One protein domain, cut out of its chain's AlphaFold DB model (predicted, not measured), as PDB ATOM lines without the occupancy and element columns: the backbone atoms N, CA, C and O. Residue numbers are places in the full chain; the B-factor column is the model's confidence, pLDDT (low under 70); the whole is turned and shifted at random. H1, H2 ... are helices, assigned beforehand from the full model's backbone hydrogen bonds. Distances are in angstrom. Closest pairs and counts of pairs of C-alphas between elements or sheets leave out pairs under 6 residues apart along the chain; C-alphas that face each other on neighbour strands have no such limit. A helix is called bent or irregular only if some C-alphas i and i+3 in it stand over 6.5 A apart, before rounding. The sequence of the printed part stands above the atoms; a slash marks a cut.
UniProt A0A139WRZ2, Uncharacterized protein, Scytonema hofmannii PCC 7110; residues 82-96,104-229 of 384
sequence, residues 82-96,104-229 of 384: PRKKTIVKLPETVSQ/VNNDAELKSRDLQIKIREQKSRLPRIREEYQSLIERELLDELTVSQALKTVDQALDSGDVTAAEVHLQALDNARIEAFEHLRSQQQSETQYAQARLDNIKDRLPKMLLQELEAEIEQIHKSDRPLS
ATOM      1  N   PRO A  82      44.616  34.676   0.798       56.28
ATOM      2  CA  PRO A  82      44.275  33.924   1.996       56.28
ATOM      3  C   PRO A  82      43.715  34.868   3.065       56.28
ATOM      4  O   PRO A  82      44.350  35.874   3.387       56.28
ATOM      5  N   ARG A  83      42.559  34.506   3.644       61.31
ATOM      6  CA  ARG A  83      41.981  35.095   4.868       61.31
ATOM      7  C   ARG A  83      42.920  34.871   6.054       61.31
ATOM      8  O   ARG A  83      42.669  34.065   6.947       61.31
ATOM      9  N   LYS A  84      44.075  35.520   6.032       66.88
ATOM     10  CA  LYS A  84      45.023  35.505   7.130       66.88
ATOM     11  C   LYS A  84      44.723  36.729   7.974       66.88
ATOM     12  O   LYS A  84      44.854  37.847   7.490       66.88
ATOM     13  N   LYS A  85      44.324  36.500   9.226       78.88
ATOM     14  CA  LYS A  85      44.145  37.567  10.215       78.88
ATOM     15  C   LYS A  85      45.405  38.429  10.246       78.88
ATOM     16  O   LYS A  85      46.510  37.887  10.375       78.88
ATOM     17  N   THR A  86      45.254  39.743  10.119       80.56
ATOM     18  CA  THR A  86      46.399  40.646  10.207       80.56
ATOM     19  C   THR A  86      46.903  40.640  11.644       80.56
ATOM     20  O   THR A  86      46.155  40.872  12.597       80.56
ATOM     21  N   ILE A  87      48.185  40.324  11.798       83.12
ATOM     22  CA  ILE A  87      48.868  40.301  13.088       83.12
ATOM     23  C   ILE A  87      49.321  41.722  13.405       83.12
ATOM     24  O   ILE A  87      49.969  42.367  12.578       83.12
ATOM     25  N   VAL A  88      49.041  42.194  14.619       82.00
ATOM     26  CA  VAL A  88      49.573  43.480  15.079       82.00
ATOM     27  C   VAL A  88      51.087  43.349  15.256       82.00
ATOM     28  O   VAL A  88      51.565  42.617  16.125       82.00
ATOM     29  N   LYS A  89      51.858  44.056  14.423       83.19
ATOM     30  CA  LYS A  89      53.326  44.102  14.508       83.19
ATOM     31  C   LYS A  89      53.722  44.987  15.688       83.19
ATOM     32  O   LYS A  89      53.810  46.206  15.562       83.19
ATOM     33  N   LEU A  90      53.907  44.366  16.851       75.88
ATOM     34  CA  LEU A  90      54.319  45.065  18.063       75.88
ATOM     35  C   LEU A  90      55.762  45.582  17.904       75.88
ATOM     36  O   LEU A  90      56.644  44.796  17.556       75.88
ATOM     37  N   PRO A  91      56.021  46.874  18.152       71.75
ATOM     38  CA  PRO A  91      57.372  47.417  18.128       71.75
ATOM     39  C   PRO A  91      58.222  46.793  19.237       71.75
ATOM     40  O   PRO A  91      57.744  46.567  20.351       71.75
ATOM     41  N   GLU A  92      59.493  46.517  18.931       62.56
ATOM     42  CA  GLU A  92      60.468  46.088  19.931       62.56
ATOM     43  C   GLU A  92      60.585  47.175  21.007       62.56
ATOM     44  O   GLU A  92      60.684  48.362  20.692       62.56
ATOM     45  N   THR A  93      60.520  46.770  22.278       51.34
ATOM     46  CA  THR A  93      60.500  47.657  23.449       51.34
ATOM     47  C   THR A  93      61.497  48.805  23.314       51.34
ATOM     48  O   THR A  93      62.712  48.591  23.376       51.34
ATOM     49  N   VAL A  94      60.986  50.032  23.181       46.50
ATOM     50  CA  VAL A  94      61.809  51.237  23.294       46.50
ATOM     51  C   VAL A  94      62.318  51.274  24.731       46.50
ATOM     52  O   VAL A  94      61.544  51.303  25.684       46.50
ATOM     53  N   SER A  95      63.635  51.164  24.888       37.88
ATOM     54  CA  SER A  95      64.286  51.135  26.195       37.88
ATOM     55  C   SER A  95      63.869  52.347  27.032       37.88
ATOM     56  O   SER A  95      63.938  53.483  26.567       37.88
ATOM     57  N   GLN A  96      63.452  52.060  28.265       37.03
ATOM     58  CA  GLN A  96      62.993  53.000  29.288       37.03
ATOM     59  C   GLN A  96      63.779  54.324  29.280       37.03
ATOM     60  O   GLN A  96      65.014  54.293  29.382       37.03
ATOM     61  N   VAL A 104      63.316  71.105  39.236       42.03
ATOM     62  CA  VAL A 104      62.028  71.717  38.908       42.03
ATOM     63  C   VAL A 104      62.217  73.182  38.496       42.03
ATOM     64  O   VAL A 104      62.567  74.029  39.313       42.03
ATOM     65  N   ASN A 105      61.950  73.464  37.223       44.97
ATOM     66  CA  ASN A 105      61.565  74.778  36.705       44.97
ATOM     67  C   ASN A 105      60.065  74.716  36.366       44.97
ATOM     68  O   ASN A 105      59.578  73.639  36.032       44.97
ATOM     69  N   ASN A 106      59.339  75.839  36.398       50.75
ATOM     70  CA  ASN A 106      57.888  75.909  36.118       50.75
ATOM     71  C   ASN A 106      57.458  75.229  34.791       50.75
ATOM     72  O   ASN A 106      56.337  74.736  34.679       50.75
ATOM     73  N   ASP A 107      58.363  75.113  33.813       52.19
ATOM     74  CA  ASP A 107      58.161  74.346  32.572       52.19
ATOM     75  C   ASP A 107      58.017  72.828  32.785       52.19
ATOM     76  O   ASP A 107      57.352  72.155  32.001       52.19
ATOM     77  N   ALA A 108      58.633  72.259  33.824       55.28
ATOM     78  CA  ALA A 108      58.513  70.845  34.174       55.28
ATOM     79  C   ALA A 108      57.159  70.533  34.828       55.28
ATOM     80  O   ALA A 108      56.592  69.471  34.573       55.28
ATOM     81  N   GLU A 109      56.603  71.463  35.613       57.97
ATOM     82  CA  GLU A 109      55.248  71.340  36.169       57.97
ATOM     83  C   GLU A 109      54.167  71.494  35.092       57.97
ATOM     84  O   GLU A 109      53.215  70.715  35.071       57.97
ATOM     85  N   LEU A 110      54.336  72.436  34.155       58.44
ATOM     86  CA  LEU A 110      53.458  72.575  32.986       58.44
ATOM     87  C   LEU A 110      53.505  71.325  32.096       58.44
ATOM     88  O   LEU A 110      52.459  70.742  31.816       58.44
ATOM     89  N   LYS A 111      54.703  70.825  31.755       63.62
ATOM     90  CA  LYS A 111      54.867  69.568  30.997       63.62
ATOM     91  C   LYS A 111      54.296  68.351  31.731       63.62
ATOM     92  O   LYS A 111      53.714  67.481  31.094       63.62
ATOM     93  N   SER A 112      54.429  68.296  33.057       72.88
ATOM     94  CA  SER A 112      53.830  67.263  33.916       72.88
ATOM     95  C   SER A 112      52.299  67.302  33.872       72.88
ATOM     96  O   SER A 112      51.652  66.265  33.715       72.88
ATOM     97  N   ARG A 113      51.704  68.499  33.941       79.31
ATOM     98  CA  ARG A 113      50.250  68.682  33.879       79.31
ATOM     99  C   ARG A 113      49.691  68.343  32.497       79.31
ATOM    100  O   ARG A 113      48.681  67.647  32.419       79.31
ATOM    101  N   ASP A 114      50.371  68.758  31.432       80.81
ATOM    102  CA  ASP A 114      49.997  68.438  30.051       80.81
ATOM    103  C   ASP A 114      50.104  66.930  29.765       80.81
ATOM    104  O   ASP A 114      49.205  66.348  29.156       80.81
ATOM    105  N   LEU A 115      51.148  66.263  30.277       80.31
ATOM    106  CA  LEU A 115      51.281  64.801  30.233       80.31
ATOM    107  C   LEU A 115      50.132  64.101  30.968       80.31
ATOM    108  O   LEU A 115      49.540  63.166  30.433       80.31
ATOM    109  N   GLN A 116      49.764  64.564  32.165       83.56
ATOM    110  CA  GLN A 116      48.637  63.995  32.913       83.56
ATOM    111  C   GLN A 116      47.292  64.188  32.202       83.56
ATOM    112  O   GLN A 116      46.433  63.306  32.274       83.56
ATOM    113  N   ILE A 117      47.097  65.318  31.513       87.62
ATOM    114  CA  ILE A 117      45.906  65.563  30.690       87.62
ATOM    115  C   ILE A 117      45.863  64.567  29.525       87.62
ATOM    116  O   ILE A 117      44.845  63.893  29.364       87.62
ATOM    117  N   LYS A 118      46.972  64.394  28.790       85.12
ATOM    118  CA  LYS A 118      47.077  63.411  27.698       85.12
ATOM    119  C   LYS A 118      46.819  61.979  28.162       85.12
ATOM    120  O   LYS A 118      46.051  61.267  27.524       85.12
ATOM    121  N   ILE A 119      47.398  61.567  29.292       87.56
ATOM    122  CA  ILE A 119      47.170  60.230  29.863       87.56
ATOM    123  C   ILE A 119      45.688  60.040  30.195       87.56
ATOM    124  O   ILE A 119      45.107  59.008  29.865       87.56
ATOM    125  N   ARG A 120      45.053  61.032  30.835       88.06
ATOM    126  CA  ARG A 120      43.627  60.961  31.184       88.06
ATOM    127  C   ARG A 120      42.743  60.880  29.940       88.06
ATOM    128  O   ARG A 120      41.776  60.124  29.943       88.06
ATOM    129  N   GLU A 121      43.074  61.635  28.897       90.88
ATOM    130  CA  GLU A 121      42.371  61.607  27.614       90.88
ATOM    131  C   GLU A 121      42.541  60.260  26.893       90.88
ATOM    132  O   GLU A 121      41.570  59.676  26.423       90.88
ATOM    133  N   GLN A 122      43.753  59.707  26.842       88.00
ATOM    134  CA  GLN A 122      43.987  58.398  26.226       88.00
ATOM    135  C   GLN A 122      43.281  57.277  27.003       88.00
ATOM    136  O   GLN A 122      42.615  56.434  26.398       88.00
ATOM    137  N   LYS A 123      43.311  57.322  28.342       89.62
ATOM    138  CA  LYS A 123      42.557  56.391  29.195       89.62
ATOM    139  C   LYS A 123      41.047  56.483  28.991       89.62
ATOM    140  O   LYS A 123      40.380  55.454  29.000       89.62
ATOM    141  N   SER A 124      40.493  57.680  28.787       91.31
ATOM    142  CA  SER A 124      39.053  57.825  28.537       91.31
ATOM    143  C   SER A 124      38.635  57.316  27.152       91.31
ATOM    144  O   SER A 124      37.497  56.883  26.985       91.31
ATOM    145  N   ARG A 125      39.548  57.316  26.170       90.25
ATOM    146  CA  ARG A 125      39.305  56.805  24.809       90.25
ATOM    147  C   ARG A 125      39.465  55.292  24.679       90.25
ATOM    148  O   ARG A 125      38.839  54.697  23.805       90.25
ATOM    149  N   LEU A 126      40.270  54.666  25.532       90.12
ATOM    150  CA  LEU A 126      40.581  53.238  25.457       90.12
ATOM    151  C   LEU A 126      39.371  52.290  25.421       90.12
ATOM    152  O   LEU A 126      39.406  51.362  24.615       90.12
ATOM    153  N   PRO A 127      38.296  52.485  26.212       91.62
ATOM    154  CA  PRO A 127      37.110  51.628  26.131       91.62
ATOM    155  C   PRO A 127      36.496  51.608  24.728       91.62
ATOM    156  O   PRO A 127      36.218  50.542  24.191       91.62
ATOM    157  N   ARG A 128      36.387  52.777  24.089       91.94
ATOM    158  CA  ARG A 128      35.881  52.895  22.718       91.94
ATOM    159  C   ARG A 128      36.822  52.244  21.704       91.94
ATOM    160  O   ARG A 128      36.365  51.572  20.791       91.94
ATOM    161  N   ILE A 129      38.133  52.418  21.877       88.81
ATOM    162  CA  ILE A 129      39.133  51.749  21.034       88.81
ATOM    163  C   ILE A 129      38.953  50.227  21.141       88.81
ATOM    164  O   ILE A 129      38.896  49.550  20.123       88.81
ATOM    165  N   ARG A 130      38.770  49.675  22.347       91.44
ATOM    166  CA  ARG A 130      38.510  48.236  22.526       91.44
ATOM    167  C   ARG A 130      37.287  47.760  21.754       91.44
ATOM    168  O   ARG A 130      37.386  46.743  21.082       91.44
ATOM    169  N   GLU A 131      36.176  48.486  21.821       90.38
ATOM    170  CA  GLU A 131      34.956  48.146  21.075       90.38
ATOM    171  C   GLU A 131      35.192  48.146  19.556       90.38
ATOM    172  O   GLU A 131      34.780  47.217  18.861       90.38
ATOM    173  N   GLU A 132      35.908  49.148  19.037       88.88
ATOM    174  CA  GLU A 132      36.246  49.233  17.611       88.88
ATOM    175  C   GLU A 132      37.092  48.030  17.159       88.88
ATOM    176  O   GLU A 132      36.776  47.395  16.151       88.88
ATOM    177  N   TYR A 133      38.130  47.669  17.919       90.38
ATOM    178  CA  TYR A 133      38.997  46.531  17.597       90.38
ATOM    179  C   TYR A 133      38.323  45.172  17.841       90.38
ATOM    180  O   TYR A 133      38.583  44.231  17.090       90.38
ATOM    181  N   GLN A 134      37.405  45.071  18.805       88.62
ATOM    182  CA  GLN A 134      36.580  43.880  19.015       88.62
ATOM    183  C   GLN A 134      35.728  43.579  17.776       88.62
ATOM    184  O   GLN A 134      35.692  42.439  17.319       88.62
ATOM    185  N   SER A 135      35.137  44.606  17.156       85.44
ATOM    186  CA  SER A 135      34.394  44.434  15.903       85.44
ATOM    187  C   SER A 135      35.280  43.929  14.754       85.44
ATOM    188  O   SER A 135      34.830  43.141  13.921       85.44
ATOM    189  N   LEU A 136      36.552  44.341  14.698       85.75
ATOM    190  CA  LEU A 136      37.506  43.850  13.692       85.75
ATOM    191  C   LEU A 136      37.921  42.391  13.943       85.75
ATOM    192  O   LEU A 136      38.142  41.652  12.985       85.75
ATOM    193  N   ILE A 137      37.994  41.966  15.207       85.50
ATOM    194  CA  ILE A 137      38.240  40.569  15.595       85.50
ATOM    195  C   ILE A 137      37.040  39.686  15.237       85.50
ATOM    196  O   ILE A 137      37.223  38.629  14.639       85.50
ATOM    197  N   GLU A 138      35.819  40.124  15.558       84.19
ATOM    198  CA  GLU A 138      34.574  39.406  15.238       84.19
ATOM    199  C   GLU A 138      34.381  39.216  13.730       84.19
ATOM    200  O   GLU A 138      33.817  38.219  13.289       84.19
ATOM    201  N   ARG A 139      34.894  40.155  12.929       76.12
ATOM    202  CA  ARG A 139      34.940  40.068  11.461       76.12
ATOM    203  C   ARG A 139      36.117  39.253  10.927       76.12
ATOM    204  O   ARG A 139      36.335  39.236   9.720       76.12
ATOM    205  N   GLU A 140      36.896  38.633  11.810       80.88
ATOM    206  CA  GLU A 140      38.093  37.850  11.493       80.88
ATOM    207  C   GLU A 140      39.173  38.624  10.713       80.88
ATOM    208  O   GLU A 140      40.009  38.024  10.041       80.88
ATOM    209  N   LEU A 141      39.190  39.958  10.812       82.81
ATOM    210  CA  LEU A 141      40.167  40.808  10.122       82.81
ATOM    211  C   LEU A 141      41.490  40.900  10.889       82.81
ATOM    212  O   LEU A 141      42.561  40.946  10.285       82.81
ATOM    213  N   LEU A 142      41.420  40.914  12.222       87.56
ATOM    214  CA  LEU A 142      42.579  41.023  13.107       87.56
ATOM    215  C   LEU A 142      42.722  39.798  14.010       87.56
ATOM    216  O   LEU A 142      41.743  39.142  14.370       87.56
ATOM    217  N   ASP A 143      43.963  39.499  14.387       88.75
ATOM    218  CA  ASP A 143      44.268  38.438  15.342       88.75
ATOM    219  C   ASP A 143      43.990  38.886  16.788       88.75
ATOM    220  O   ASP A 143      44.582  39.843  17.291       88.75
ATOM    221  N   GLU A 144      43.095  38.168  17.468       90.06
ATOM    222  CA  GLU A 144      42.623  38.494  18.819       90.06
ATOM    223  C   GLU A 144      43.759  38.568  19.842       90.06
ATOM    224  O   GLU A 144      43.781  39.464  20.692       90.06
ATOM    225  N   LEU A 145      44.719  37.642  19.762       90.06
ATOM    226  CA  LEU A 145      45.790  37.517  20.744       90.06
ATOM    227  C   LEU A 145      46.735  38.718  20.667       90.06
ATOM    228  O   LEU A 145      47.056  39.325  21.691       90.06
ATOM    229  N   THR A 146      47.130  39.107  19.456       90.50
ATOM    230  CA  THR A 146      48.033  40.246  19.244       90.50
ATOM    231  C   THR A 146      47.361  41.591  19.509       90.50
ATOM    232  O   THR A 146      47.987  42.469  20.106       90.50
ATOM    233  N   VAL A 147      46.073  41.742  19.179       91.31
ATOM    234  CA  VAL A 147      45.280  42.931  19.538       91.31
ATOM    235  C   VAL A 147      45.131  43.054  21.056       91.31
ATOM    236  O   VAL A 147      45.393  44.119  21.618       91.31
ATOM    237  N   SER A 148      44.789  41.961  21.743       91.50
ATOM    238  CA  SER A 148      44.665  41.938  23.206       91.50
ATOM    239  C   SER A 148      45.991  42.274  23.891       91.50
ATOM    240  O   SER A 148      46.021  43.036  24.860       91.50
ATOM    241  N   GLN A 149      47.105  41.752  23.371       90.12
ATOM    242  CA  GLN A 149      48.442  42.056  23.874       90.12
ATOM    243  C   GLN A 149      48.824  43.527  23.649       90.12
ATOM    244  O   GLN A 149      49.344  44.164  24.568       90.12
ATOM    245  N   ALA A 150      48.533  44.089  22.474       89.50
ATOM    246  CA  ALA A 150      48.771  45.501  22.180       89.50
ATOM    247  C   ALA A 150      47.973  46.412  23.122       89.50
ATOM    248  O   ALA A 150      48.552  47.274  23.782       89.50
ATOM    249  N   LEU A 151      46.667  46.166  23.269       92.75
ATOM    250  CA  LEU A 151      45.784  46.942  24.146       92.75
ATOM    251  C   LEU A 151      46.196  46.853  25.619       92.75
ATOM    252  O   LEU A 151      46.147  47.855  26.330       92.75
ATOM    253  N   LYS A 152      46.642  45.678  26.077       91.62
ATOM    254  CA  LYS A 152      47.193  45.505  27.428       91.62
ATOM    255  C   LYS A 152      48.483  46.305  27.624       91.62
ATOM    256  O   LYS A 152      48.691  46.867  28.694       91.62
ATOM    257  N   THR A 153      49.339  46.363  26.606       89.69
ATOM    258  CA  THR A 153      50.604  47.112  26.666       89.69
ATOM    259  C   THR A 153      50.353  48.621  26.673       89.69
ATOM    260  O   THR A 153      51.015  49.341  27.414       89.69
ATOM    261  N   VAL A 154      49.340  49.098  25.936       90.81
ATOM    262  CA  VAL A 154      48.875  50.494  26.007       90.81
ATOM    263  C   VAL A 154      48.379  50.828  27.416       90.81
ATOM    264  O   VAL A 154      48.812  51.828  27.982       90.81
ATOM    265  N   ASP A 155      47.535  49.981  28.015       90.69
ATOM    266  CA  ASP A 155      47.063  50.155  29.401       90.69
ATOM    267  C   ASP A 155      48.234  50.294  30.385       90.69
ATOM    268  O   ASP A 155      48.297  51.248  31.160       90.69
ATOM    269  N   GLN A 156      49.200  49.374  30.307       90.69
ATOM    270  CA  GLN A 156      50.375  49.365  31.181       90.69
ATOM    271  C   GLN A 156      51.261  50.601  30.985       90.69
ATOM    272  O   GLN A 156      51.722  51.172  31.971       90.69
ATOM    273  N   ALA A 157      51.466  51.039  29.740       87.31
ATOM    274  CA  ALA A 157      52.237  52.239  29.422       87.31
ATOM    275  C   ALA A 157      51.564  53.512  29.963       87.31
ATOM    276  O   ALA A 157      52.222  54.381  30.538       87.31
ATOM    277  N   LEU A 158      50.234  53.603  29.863       88.38
ATOM    278  CA  LEU A 158      49.464  54.710  30.432       88.38
ATOM    279  C   LEU A 158      49.454  54.698  31.965       88.38
ATOM    280  O   LEU A 158      49.406  55.765  32.581       88.38
ATOM    281  N   ASP A 159      49.490  53.520  32.590       87.75
ATOM    282  CA  ASP A 159      49.624  53.368  34.042       87.75
ATOM    283  C   ASP A 159      51.023  53.749  34.542       87.75
ATOM    284  O   ASP A 159      51.142  54.361  35.605       87.75
ATOM    285  N   SER A 160      52.076  53.459  33.769       86.12
ATOM    286  CA  SER A 160      53.454  53.850  34.090       86.12
ATOM    287  C   SER A 160      53.808  55.289  33.693       86.12
ATOM    288  O   SER A 160      54.912  55.745  33.985       86.12
ATOM    289  N   GLY A 161      52.894  56.008  33.032       81.56
ATOM    290  CA  GLY A 161      53.104  57.379  32.558       81.56
ATOM    291  C   GLY A 161      53.965  57.499  31.293       81.56
ATOM    292  O   GLY A 161      54.399  58.599  30.957       81.56
ATOM    293  N   ASP A 162      54.197  56.393  30.583       84.25
ATOM    294  CA  ASP A 162      54.943  56.353  29.324       84.25
ATOM    295  C   ASP A 162      53.999  56.581  28.134       84.25
ATOM    296  O   ASP A 162      53.541  55.657  27.459       84.25
ATOM    297  N   VAL A 163      53.675  57.854  27.897       85.50
ATOM    298  CA  VAL A 163      52.784  58.265  26.797       85.50
ATOM    299  C   VAL A 163      53.372  57.906  25.436       85.50
ATOM    300  O   VAL A 163      52.631  57.530  24.534       85.50
ATOM    301  N   THR A 164      54.697  57.965  25.291       85.00
ATOM    302  CA  THR A 164      55.374  57.626  24.037       85.00
ATOM    303  C   THR A 164      55.176  56.152  23.702       85.00
ATOM    304  O   THR A 164      54.805  55.827  22.576       85.00
ATOM    305  N   ALA A 165      55.363  55.250  24.672       83.00
ATOM    306  CA  ALA A 165      55.103  53.828  24.466       83.00
ATOM    307  C   ALA A 165      53.619  53.559  24.162       83.00
ATOM    308  O   ALA A 165      53.311  52.786  23.252       83.00
ATOM    309  N   ALA A 166      52.698  54.231  24.861       86.06
ATOM    310  CA  ALA A 166      51.264  54.113  24.592       86.06
ATOM    311  C   ALA A 166      50.901  54.550  23.160       86.06
ATOM    312  O   ALA A 166      50.206  53.818  22.455       86.06
ATOM    313  N   GLU A 167      51.404  55.701  22.701       88.00
ATOM    314  CA  GLU A 167      51.188  56.218  21.341       88.00
ATOM    315  C   GLU A 167      51.759  55.273  20.275       88.00
ATOM    316  O   GLU A 167      51.085  54.971  19.292       88.00
ATOM    317  N   VAL A 168      52.961  54.740  20.496       88.06
ATOM    318  CA  VAL A 168      53.618  53.800  19.578       88.06
ATOM    319  C   VAL A 168      52.816  52.497  19.424       88.06
ATOM    320  O   VAL A 168      52.635  52.009  18.306       88.06
ATOM    321  N   HIS A 169      52.279  51.944  20.515       87.94
ATOM    322  CA  HIS A 169      51.437  50.743  20.450       87.94
ATOM    323  C   HIS A 169      50.040  51.015  19.867       87.94
ATOM    324  O   HIS A 169      49.515  50.164  19.148       87.94
ATOM    325  N   LEU A 170      49.455  52.195  20.108       90.62
ATOM    326  CA  LEU A 170      48.223  52.627  19.435       90.62
ATOM    327  C   LEU A 170      48.432  52.790  17.925       90.62
ATOM    328  O   LEU A 170      47.599  52.357  17.136       90.62
ATOM    329  N   GLN A 171      49.576  53.333  17.508       89.88
ATOM    330  CA  GLN A 171      49.908  53.460  16.094       89.88
ATOM    331  C   GLN A 171      50.135  52.095  15.428       89.88
ATOM    332  O   GLN A 171      49.753  51.900  14.275       89.88
ATOM    333  N   ALA A 172      50.705  51.123  16.145       88.38
ATOM    334  CA  ALA A 172      50.816  49.750  15.654       88.38
ATOM    335  C   ALA A 172      49.439  49.097  15.425       88.38
ATOM    336  O   ALA A 172      49.250  48.403  14.424       88.38
ATOM    337  N   LEU A 173      48.475  49.348  16.319       90.12
ATOM    338  CA  LEU A 173      47.082  48.927  16.152       90.12
ATOM    339  C   LEU A 173      46.448  49.574  14.909       90.12
ATOM    340  O   LEU A 173      45.882  48.860  14.079       90.12
ATOM    341  N   ASP A 174      46.608  50.889  14.734       88.44
ATOM    342  CA  ASP A 174      46.047  51.609  13.584       88.44
ATOM    343  C   ASP A 174      46.662  51.151  12.254       88.44
ATOM    344  O   ASP A 174      45.940  50.954  11.277       88.44
ATOM    345  N   ASN A 175      47.971  50.887  12.215       88.19
ATOM    346  CA  ASN A 175      48.630  50.317  11.038       88.19
ATOM    347  C   ASN A 175      48.081  48.923  10.697       88.19
ATOM    348  O   ASN A 175      47.802  48.647   9.534       88.19
ATOM    349  N   ALA A 176      47.885  48.057  11.700       86.69
ATOM    350  CA  ALA A 176      47.312  46.726  11.491       86.69
ATOM    351  C   ALA A 176      45.865  46.805  10.984       86.69
ATOM    352  O   ALA A 176      45.468  46.039  10.106       86.69
ATOM    353  N   ARG A 177      45.084  47.765  11.492       87.25
ATOM    354  CA  ARG A 177      43.746  48.067  10.985       87.25
ATOM    355  C   ARG A 177      43.791  48.493   9.515       87.25
ATOM    356  O   ARG A 177      43.006  47.968   8.730       87.25
ATOM    357  N   ILE A 178      44.673  49.423   9.142       86.38
ATOM    358  CA  ILE A 178      44.831  49.880   7.750       86.38
ATOM    359  C   ILE A 178      45.191  48.700   6.840       86.38
ATOM    360  O   ILE A 178      44.483  48.460   5.866       86.38
ATOM    361  N   GLU A 179      46.206  47.911   7.212       84.88
ATOM    362  CA  GLU A 179      46.650  46.719   6.469       84.88
ATOM    363  C   GLU A 179      45.491  45.713   6.298       84.88
ATOM    364  O   GLU A 179      45.256  45.204   5.203       84.88
ATOM    365  N   ALA A 180      44.680  45.482   7.339       83.25
ATOM    366  CA  ALA A 180      43.510  44.606   7.254       83.25
ATOM    367  C   ALA A 180      42.425  45.113   6.282       83.25
ATOM    368  O   ALA A 180      41.863  44.327   5.516       83.25
ATOM    369  N   PHE A 181      42.132  46.418   6.277       81.69
ATOM    370  CA  PHE A 181      41.170  47.000   5.335       81.69
ATOM    371  C   PHE A 181      41.699  47.032   3.893       81.69
ATOM    372  O   PHE A 181      40.921  46.831   2.961       81.69
ATOM    373  N   GLU A 182      43.003  47.236   3.687       81.25
ATOM    374  CA  GLU A 182      43.640  47.160   2.365       81.25
ATOM    375  C   GLU A 182      43.577  45.746   1.779       81.25
ATOM    376  O   GLU A 182      43.250  45.575   0.599       81.25
ATOM    377  N   HIS A 183      43.817  44.725   2.607       78.75
ATOM    378  CA  HIS A 183      43.646  43.330   2.207       78.75
ATOM    379  C   HIS A 183      42.202  43.026   1.814       78.75
ATOM    380  O   HIS A 183      41.967  42.447   0.752       78.75
ATOM    381  N   LEU A 184      41.234  43.469   2.620       77.81
ATOM    382  CA  LEU A 184      39.819  43.274   2.318       77.81
ATOM    383  C   LEU A 184      39.414  43.951   1.000       77.81
ATOM    384  O   LEU A 184      38.738  43.336   0.178       77.81
ATOM    385  N   ARG A 185      39.856  45.194   0.774       79.50
ATOM    386  CA  ARG A 185      39.581  45.928  -0.470       79.50
ATOM    387  C   ARG A 185      40.189  45.219  -1.679       79.50
ATOM    388  O   ARG A 185      39.540  45.115  -2.713       79.50
ATOM    389  N   SER A 186      41.406  44.693  -1.540       79.62
ATOM    390  CA  SER A 186      42.068  43.929  -2.604       79.62
ATOM    391  C   SER A 186      41.298  42.647  -2.944       79.62
ATOM    392  O   SER A 186      41.107  42.340  -4.120       79.62
ATOM    393  N   GLN A 187      40.799  41.929  -1.930       77.44
ATOM    394  CA  GLN A 187      39.963  40.744  -2.134       77.44
ATOM    395  C   GLN A 187      38.655  41.101  -2.855       77.44
ATOM    396  O   GLN A 187      38.313  40.469  -3.853       77.44
ATOM    397  N   GLN A 188      37.950  42.137  -2.392       78.62
ATOM    398  CA  GLN A 188      36.716  42.614  -3.025       78.62
ATOM    399  C   GLN A 188      36.950  43.012  -4.482       78.62
ATOM    400  O   GLN A 188      36.186  42.617  -5.359       78.62
ATOM    401  N   GLN A 189      38.037  43.733  -4.758       80.94
ATOM    402  CA  GLN A 189      38.410  44.113  -6.115       80.94
ATOM    403  C   GLN A 189      38.613  42.881  -7.006       80.94
ATOM    404  O   GLN A 189      38.078  42.838  -8.111       80.94
ATOM    405  N   SER A 190      39.312  41.852  -6.522       80.12
ATOM    406  CA  SER A 190      39.486  40.604  -7.270       80.12
ATOM    407  C   SER A 190      38.158  39.883  -7.537       80.12
ATOM    408  O   SER A 190      37.938  39.419  -8.655       80.12
ATOM    409  N   GLU A 191      37.265  39.789  -6.545       79.31
ATOM    410  CA  GLU A 191      35.948  39.148  -6.712       79.31
ATOM    411  C   GLU A 191      35.067  39.935  -7.702       79.31
ATOM    412  O   GLU A 191      34.476  39.341  -8.605       79.31
ATOM    413  N   THR A 192      35.065  41.273  -7.634       84.38
ATOM    414  CA  THR A 192      34.354  42.120  -8.615       84.38
ATOM    415  C   THR A 192      34.911  42.006 -10.027       84.38
ATOM    416  O   THR A 192      34.137  41.940 -10.974       84.38
ATOM    417  N   GLN A 193      36.234  41.930 -10.197       85.62
ATOM    418  CA  GLN A 193      36.852  41.744 -11.512       85.62
ATOM    419  C   GLN A 193      36.470  40.399 -12.125       85.62
ATOM    420  O   GLN A 193      36.200  40.320 -13.321       85.62
ATOM    421  N   TYR A 194      36.411  39.350 -11.306       85.62
ATOM    422  CA  TYR A 194      35.945  38.043 -11.750       85.62
ATOM    423  C   TYR A 194      34.454  38.064 -12.128       85.62
ATOM    424  O   TYR A 194      34.090  37.541 -13.180       85.62
ATOM    425  N   ALA A 195      33.599  38.714 -11.329       87.44
ATOM    426  CA  ALA A 195      32.188  38.912 -11.670       87.44
ATOM    427  C   ALA A 195      32.029  39.670 -13.001       87.44
ATOM    428  O   ALA A 195      31.307  39.215 -13.885       87.44
ATOM    429  N   GLN A 196      32.771  40.766 -13.179       91.25
ATOM    430  CA  GLN A 196      32.752  41.555 -14.408       91.25
ATOM    431  C   GLN A 196      33.201  40.733 -15.619       91.25
ATOM    432  O   GLN A 196      32.526  40.741 -16.643       91.25
ATOM    433  N   ALA A 197      34.286  39.963 -15.498       89.81
ATOM    434  CA  ALA A 197      34.771  39.110 -16.582       89.81
ATOM    435  C   ALA A 197      33.736  38.055 -17.006       89.81
ATOM    436  O   ALA A 197      33.588  37.770 -18.194       89.81
ATOM    437  N   ARG A 198      32.992  37.486 -16.049       89.94
ATOM    438  CA  ARG A 198      31.887  36.565 -16.349       89.94
ATOM    439  C   ARG A 198      30.746  37.264 -17.079       89.94
ATOM    440  O   ARG A 198      30.276  36.746 -18.088       89.94
ATOM    441  N   LEU A 199      30.348  38.448 -16.614       93.06
ATOM    442  CA  LEU A 199      29.315  39.247 -17.270       93.06
ATOM    443  C   LEU A 199      29.722  39.637 -18.700       93.06
ATOM    444  O   LEU A 199      28.933  39.486 -19.630       93.06
ATOM    445  N   ASP A 200      30.977  40.045 -18.902       93.75
ATOM    446  CA  ASP A 200      31.523  40.401 -20.214       93.75
ATOM    447  C   ASP A 200      31.478  39.247 -21.223       93.75
ATOM    448  O   ASP A 200      31.284  39.490 -22.414       93.75
ATOM    449  N   ASN A 201      31.611  37.999 -20.765       91.81
ATOM    450  CA  ASN A 201      31.543  36.819 -21.632       91.81
ATOM    451  C   ASN A 201      30.132  36.546 -22.175       91.81
ATOM    452  O   ASN A 201      29.993  35.868 -23.194       91.81
ATOM    453  N   ILE A 202      29.091  37.042 -21.503       90.06
ATOM    454  CA  ILE A 202      27.691  36.792 -21.872       90.06
ATOM    455  C   ILE A 202      26.931  38.042 -22.305       90.06
ATOM    456  O   ILE A 202      25.816  37.905 -22.799       90.06
ATOM    457  N   LYS A 203      27.504  39.242 -22.160       92.62
ATOM    458  CA  LYS A 203      26.800  40.522 -22.349       92.62
ATOM    459  C   LYS A 203      26.049  40.650 -23.674       92.62
ATOM    460  O   LYS A 203      24.936  41.159 -23.689       92.62
ATOM    461  N   ASP A 204      26.607  40.124 -24.766       91.12
ATOM    462  CA  ASP A 204      26.000  40.208 -26.103       91.12
ATOM    463  C   ASP A 204      24.762  39.302 -26.254       91.12
ATOM    464  O   ASP A 204      24.032  39.390 -27.239       91.12
ATOM    465  N   ARG A 205      24.532  38.412 -25.281       88.81
ATOM    466  CA  ARG A 205      23.421  37.453 -25.235       88.81
ATOM    467  C   ARG A 205      22.356  37.823 -24.207       88.81
ATOM    468  O   ARG A 205      21.387  37.085 -24.069       88.81
ATOM    469  N   LEU A 206      22.538  38.919 -23.469       88.62
ATOM    470  CA  LEU A 206      21.622  39.336 -22.411       88.62
ATOM    471  C   LEU A 206      20.685  40.464 -22.870       88.62
ATOM    472  O   LEU A 206      21.071  41.292 -23.699       88.62
ATOM    473  N   PRO A 207      19.480  40.559 -22.279       88.31
ATOM    474  CA  PRO A 207      18.659  41.756 -22.372       88.31
ATOM    475  C   PRO A 207      19.395  42.965 -21.797       88.31
ATOM    476  O   PRO A 207      20.044  42.876 -20.750       88.31
ATOM    477  N   LYS A 208      19.244  44.126 -22.437       88.88
ATOM    478  CA  LYS A 208      19.949  45.362 -22.055       88.88
ATOM    479  C   LYS A 208      19.662  45.778 -20.620       88.88
ATOM    480  O   LYS A 208      20.554  46.263 -19.936       88.88
ATOM    481  N   MET A 209      18.416  45.607 -20.182       87.25
ATOM    482  CA  MET A 209      17.999  46.000 -18.838       87.25
ATOM    483  C   MET A 209      18.685  45.140 -17.771       87.25
ATOM    484  O   MET A 209      19.249  45.682 -16.829       87.25
ATOM    485  N   LEU A 210      18.717  43.818 -17.972       86.88
ATOM    486  CA  LEU A 210      19.401  42.888 -17.072       86.88
ATOM    487  C   LEU A 210      20.912  43.151 -17.040       86.88
ATOM    488  O   LEU A 210      21.513  43.149 -15.971       86.88
ATOM    489  N   LEU A 211      21.522  43.416 -18.201       91.38
ATOM    490  CA  LEU A 211      22.934  43.791 -18.278       91.38
ATOM    491  C   LEU A 211      23.221  45.050 -17.443       91.38
ATOM    492  O   LEU A 211      24.139  45.039 -16.633       91.38
ATOM    493  N   GLN A 212      22.405  46.098 -17.589       91.62
ATOM    494  CA  GLN A 212      22.561  47.347 -16.836       91.62
ATOM    495  C   GLN A 212      22.390  47.161 -15.324       91.62
ATOM    496  O   GLN A 212      23.115  47.789 -14.555       91.62
ATOM    497  N   GLU A 213      21.447  46.323 -14.891       89.94
ATOM    498  CA  GLU A 213      21.251  46.005 -13.471       89.94
ATOM    499  C   GLU A 213      22.483  45.312 -12.882       89.94
ATOM    500  O   GLU A 213      23.002  45.754 -11.856       89.94
ATOM    501  N   LEU A 214      23.002  44.290 -13.570       90.62
ATOM    502  CA  LEU A 214      24.191  43.555 -13.135       90.62
ATOM    503  C   LEU A 214      25.447  44.437 -13.146       90.62
ATOM    504  O   LEU A 214      26.225  44.402 -12.195       90.62
ATOM    505  N   GLU A 215      25.637  45.265 -14.178       92.50
ATOM    506  CA  GLU A 215      26.741  46.236 -14.242       92.50
ATOM    507  C   GLU A 215      26.662  47.252 -13.094       92.50
ATOM    508  O   GLU A 215      27.675  47.556 -12.460       92.50
ATOM    509  N   ALA A 216      25.466  47.764 -12.789       90.12
ATOM    510  CA  ALA A 216      25.268  48.708 -11.697       90.12
ATOM    511  C   ALA A 216      25.542  48.072 -10.326       90.12
ATOM    512  O   ALA A 216      26.150  48.719  -9.469       90.12
ATOM    513  N   GLU A 217      25.132  46.819 -10.118       88.94
ATOM    514  CA  GLU A 217      25.373  46.088  -8.873       88.94
ATOM    515  C   GLU A 217      26.869  45.786  -8.684       88.94
ATOM    516  O   GLU A 217      27.423  46.074  -7.620       88.94
ATOM    517  N   ILE A 218      27.567  45.325  -9.731       89.19
ATOM    518  CA  ILE A 218      29.030  45.133  -9.706       89.19
ATOM    519  C   ILE A 218      29.747  46.453  -9.398       89.19
ATOM    520  O   ILE A 218      30.647  46.492  -8.554       89.19
ATOM    521  N   GLU A 219      29.335  47.551 -10.030       88.25
ATOM    522  CA  GLU A 219      29.940  48.866  -9.821       88.25
ATOM    523  C   GLU A 219      29.678  49.410  -8.407       88.25
ATOM    524  O   GLU A 219      30.550  50.035  -7.798       88.25
ATOM    525  N   GLN A 220      28.494  49.152  -7.844       85.69
ATOM    526  CA  GLN A 220      28.177  49.499  -6.460       85.69
ATOM    527  C   GLN A 220      29.062  48.728  -5.478       85.69
ATOM    528  O   GLN A 220      29.547  49.311  -4.504       85.69
ATOM    529  N   ILE A 221      29.304  47.441  -5.742       81.94
ATOM    530  CA  ILE A 221      30.215  46.613  -4.951       81.94
ATOM    531  C   ILE A 221      31.641  47.166  -5.051       81.94
ATOM    532  O   ILE A 221      32.306  47.343  -4.031       81.94
ATOM    533  N   HIS A 222      32.081  47.518  -6.262       80.00
ATOM    534  CA  HIS A 222      33.410  48.069  -6.520       80.00
ATOM    535  C   HIS A 222      33.655  49.409  -5.805       80.00
ATOM    536  O   HIS A 222      34.731  49.639  -5.252       80.00
ATOM    537  N   LYS A 223      32.649  50.290  -5.783       81.56
ATOM    538  CA  LYS A 223      32.710  51.615  -5.144       81.56
ATOM    539  C   LYS A 223      32.409  51.605  -3.644       81.56
ATOM    540  O   LYS A 223      32.465  52.663  -3.013       81.56
ATOM    541  N   SER A 224      32.047  50.464  -3.061       73.69
ATOM    542  CA  SER A 224      31.697  50.404  -1.646       73.69
ATOM    543  C   SER A 224      32.931  50.612  -0.766       73.69
ATOM    544  O   SER A 224      33.796  49.750  -0.654       73.69
ATOM    545  N   ASP A 225      32.957  51.727  -0.035       62.50
ATOM    546  CA  ASP A 225      33.924  51.946   1.049       62.50
ATOM    547  C   ASP A 225      33.646  51.070   2.282       62.50
ATOM    548  O   ASP A 225      34.451  51.012   3.217       62.50
ATOM    549  N   ARG A 226      32.487  50.399   2.324       64.06
ATOM    550  CA  ARG A 226      32.133  49.485   3.409       64.06
ATOM    551  C   ARG A 226      32.560  48.056   3.071       64.06
ATOM    552  O   ARG A 226      32.312  47.606   1.953       64.06
ATOM    553  N   PRO A 227      33.093  47.312   4.058       61.19
ATOM    554  CA  PRO A 227      33.182  45.859   4.012       61.19
ATOM    555  C   PRO A 227      31.836  45.260   3.609       61.19
ATOM    556  O   PRO A 227      30.891  45.304   4.399       61.19
ATOM    557  N   LEU A 228      31.737  44.742   2.390       66.19
ATOM    558  CA  LEU A 228      30.599  43.942   1.972       66.19
ATOM    559  C   LEU A 228      30.685  42.576   2.627       66.19
ATOM    560  O   LEU A 228      31.777  42.049   2.865       66.19
ATOM    561  N   SER A 229      29.519  42.042   2.962       65.69
ATOM    562  CA  SER A 229      29.432  40.720   3.546       65.69
ATOM    563  C   SER A 229      29.663  39.666   2.455       65.69
ATOM    564  O   SER A 229      29.385  39.901   1.278       65.69
TER     565      SER A 229
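What this domain is: This is residues 82 to 96 and 104 to 229 of the 384 residues of an uncharacterized protein of Scytonema hofmannii PCC 7110 (UniProt A0A139WRZ2). The printed part is a long rod built along one very long helix, H3, with H2 folded back beside its first part and H4 folded back beside its last part. H1 is bent: its second arm, H1b, runs beside H2, while its first arm, H1a, slants away past the end where H3 begins, and residues 104 to 114 stick out there. The stretch 82 to 96 has no named element. The 141 printed residues hold four named helices, in the order H1, H2, H3, H4, and no named strand; the class is all helix. The whole is extended, with a radius of gyration of the C-alphas of 22.6 A and spans of 82 by 28 by 21 A.

Where its parts are: Begin at C-alpha 82, at (44.275, 33.924, 1.996); from there residues 82 to 96 run to the cut. Beyond it, find C-alpha 106 at (57.888, 75.909, 36.118), where H1, residues 106 to 138, begins. By its hydrogen bonds H1 was assigned as one helix, but it is bent: C-alphas 124 and 127 are 6.9 A apart. Its arm H1a, residues 106 to 124, is 27.2 A long from first to last C-alpha, and its arm H1b, residues 127 to 138, is 16.6 A long. Next comes H2, residues 144 to 159, 22.4 A long. At C-alpha 163, (52.784, 58.265, 26.797), H3 sets out and runs through residue 205, 63.3 A from first to last C-alpha. H3 is irregular, with C-alphas 201 and 204 lying 7.9 A apart, and it has a kink of 27 degrees near residue 199. H4, residues 208 to 222, is 20.7 A long and ends at C-alpha 222, (33.410, 48.069, -6.520).

How they stand to each other: Start from H3, the hub, which touches three other helices. With residues 163 to 173 alone it touches H2, closest at the C-alphas of Val 154 and Ala 166, 4.6 A apart. H2 and H3 form a helical hairpin, at a shallow tilt of 29 degrees, opposite ways. Farther along, residues 188 to 203 of H3 touch H4; the closest C-alphas are those of Thr 192 and Ile 218, 6.2 A apart. This is a helical hairpin too, at a shallow tilt of 15 degrees, opposite ways. H1b and H2 form another, at a shallow tilt of 12 degrees, opposite ways; they only just touch, with 3 pairs of C-alphas within 8 A, the closest those of Ile 137 and Glu 144 at 5.8 A. H1b and H3 are near each other, with 8 pairs of C-alphas within 10 A. At the bend, H1a stands to H1b at a steep tilt of 42 degrees. Look at Ile 119 in H1a: its C-alpha is 6.0 A from that of Leu 158, the closest pair where H1a touches H2. It is also 6.7 A from the C-alpha of Val 163, where H1a and H3 only just touch, with 3 pairs within 8 A. H4 is apart from H1a, H1b and H2. In H1a, H1b, H2 and H4 every O i to N i+4 pair is within hydrogen-bond range; in H3 it is 36 of 39.

The domain as a whole: The C-alphas of Val 104 and Arg 205, the two farthest apart, are 82.3 A from each other. Residues 104 to 114 stand free, and so do residues 204 to 210; without them the body spans 64 by 25 by 20 A. Residues 97 to 103 are cut out, and C-alphas 96 and 104 are 21.1 A apart across the gap. The links H1 to H2, H2 to H3 and H3 to H4 are tight. The mean pLDDT of the printed part is 81.8, and the model's confidence is under 70 at residues 82 to 84, 92 to 96, 104 to 111 and 225 to 229.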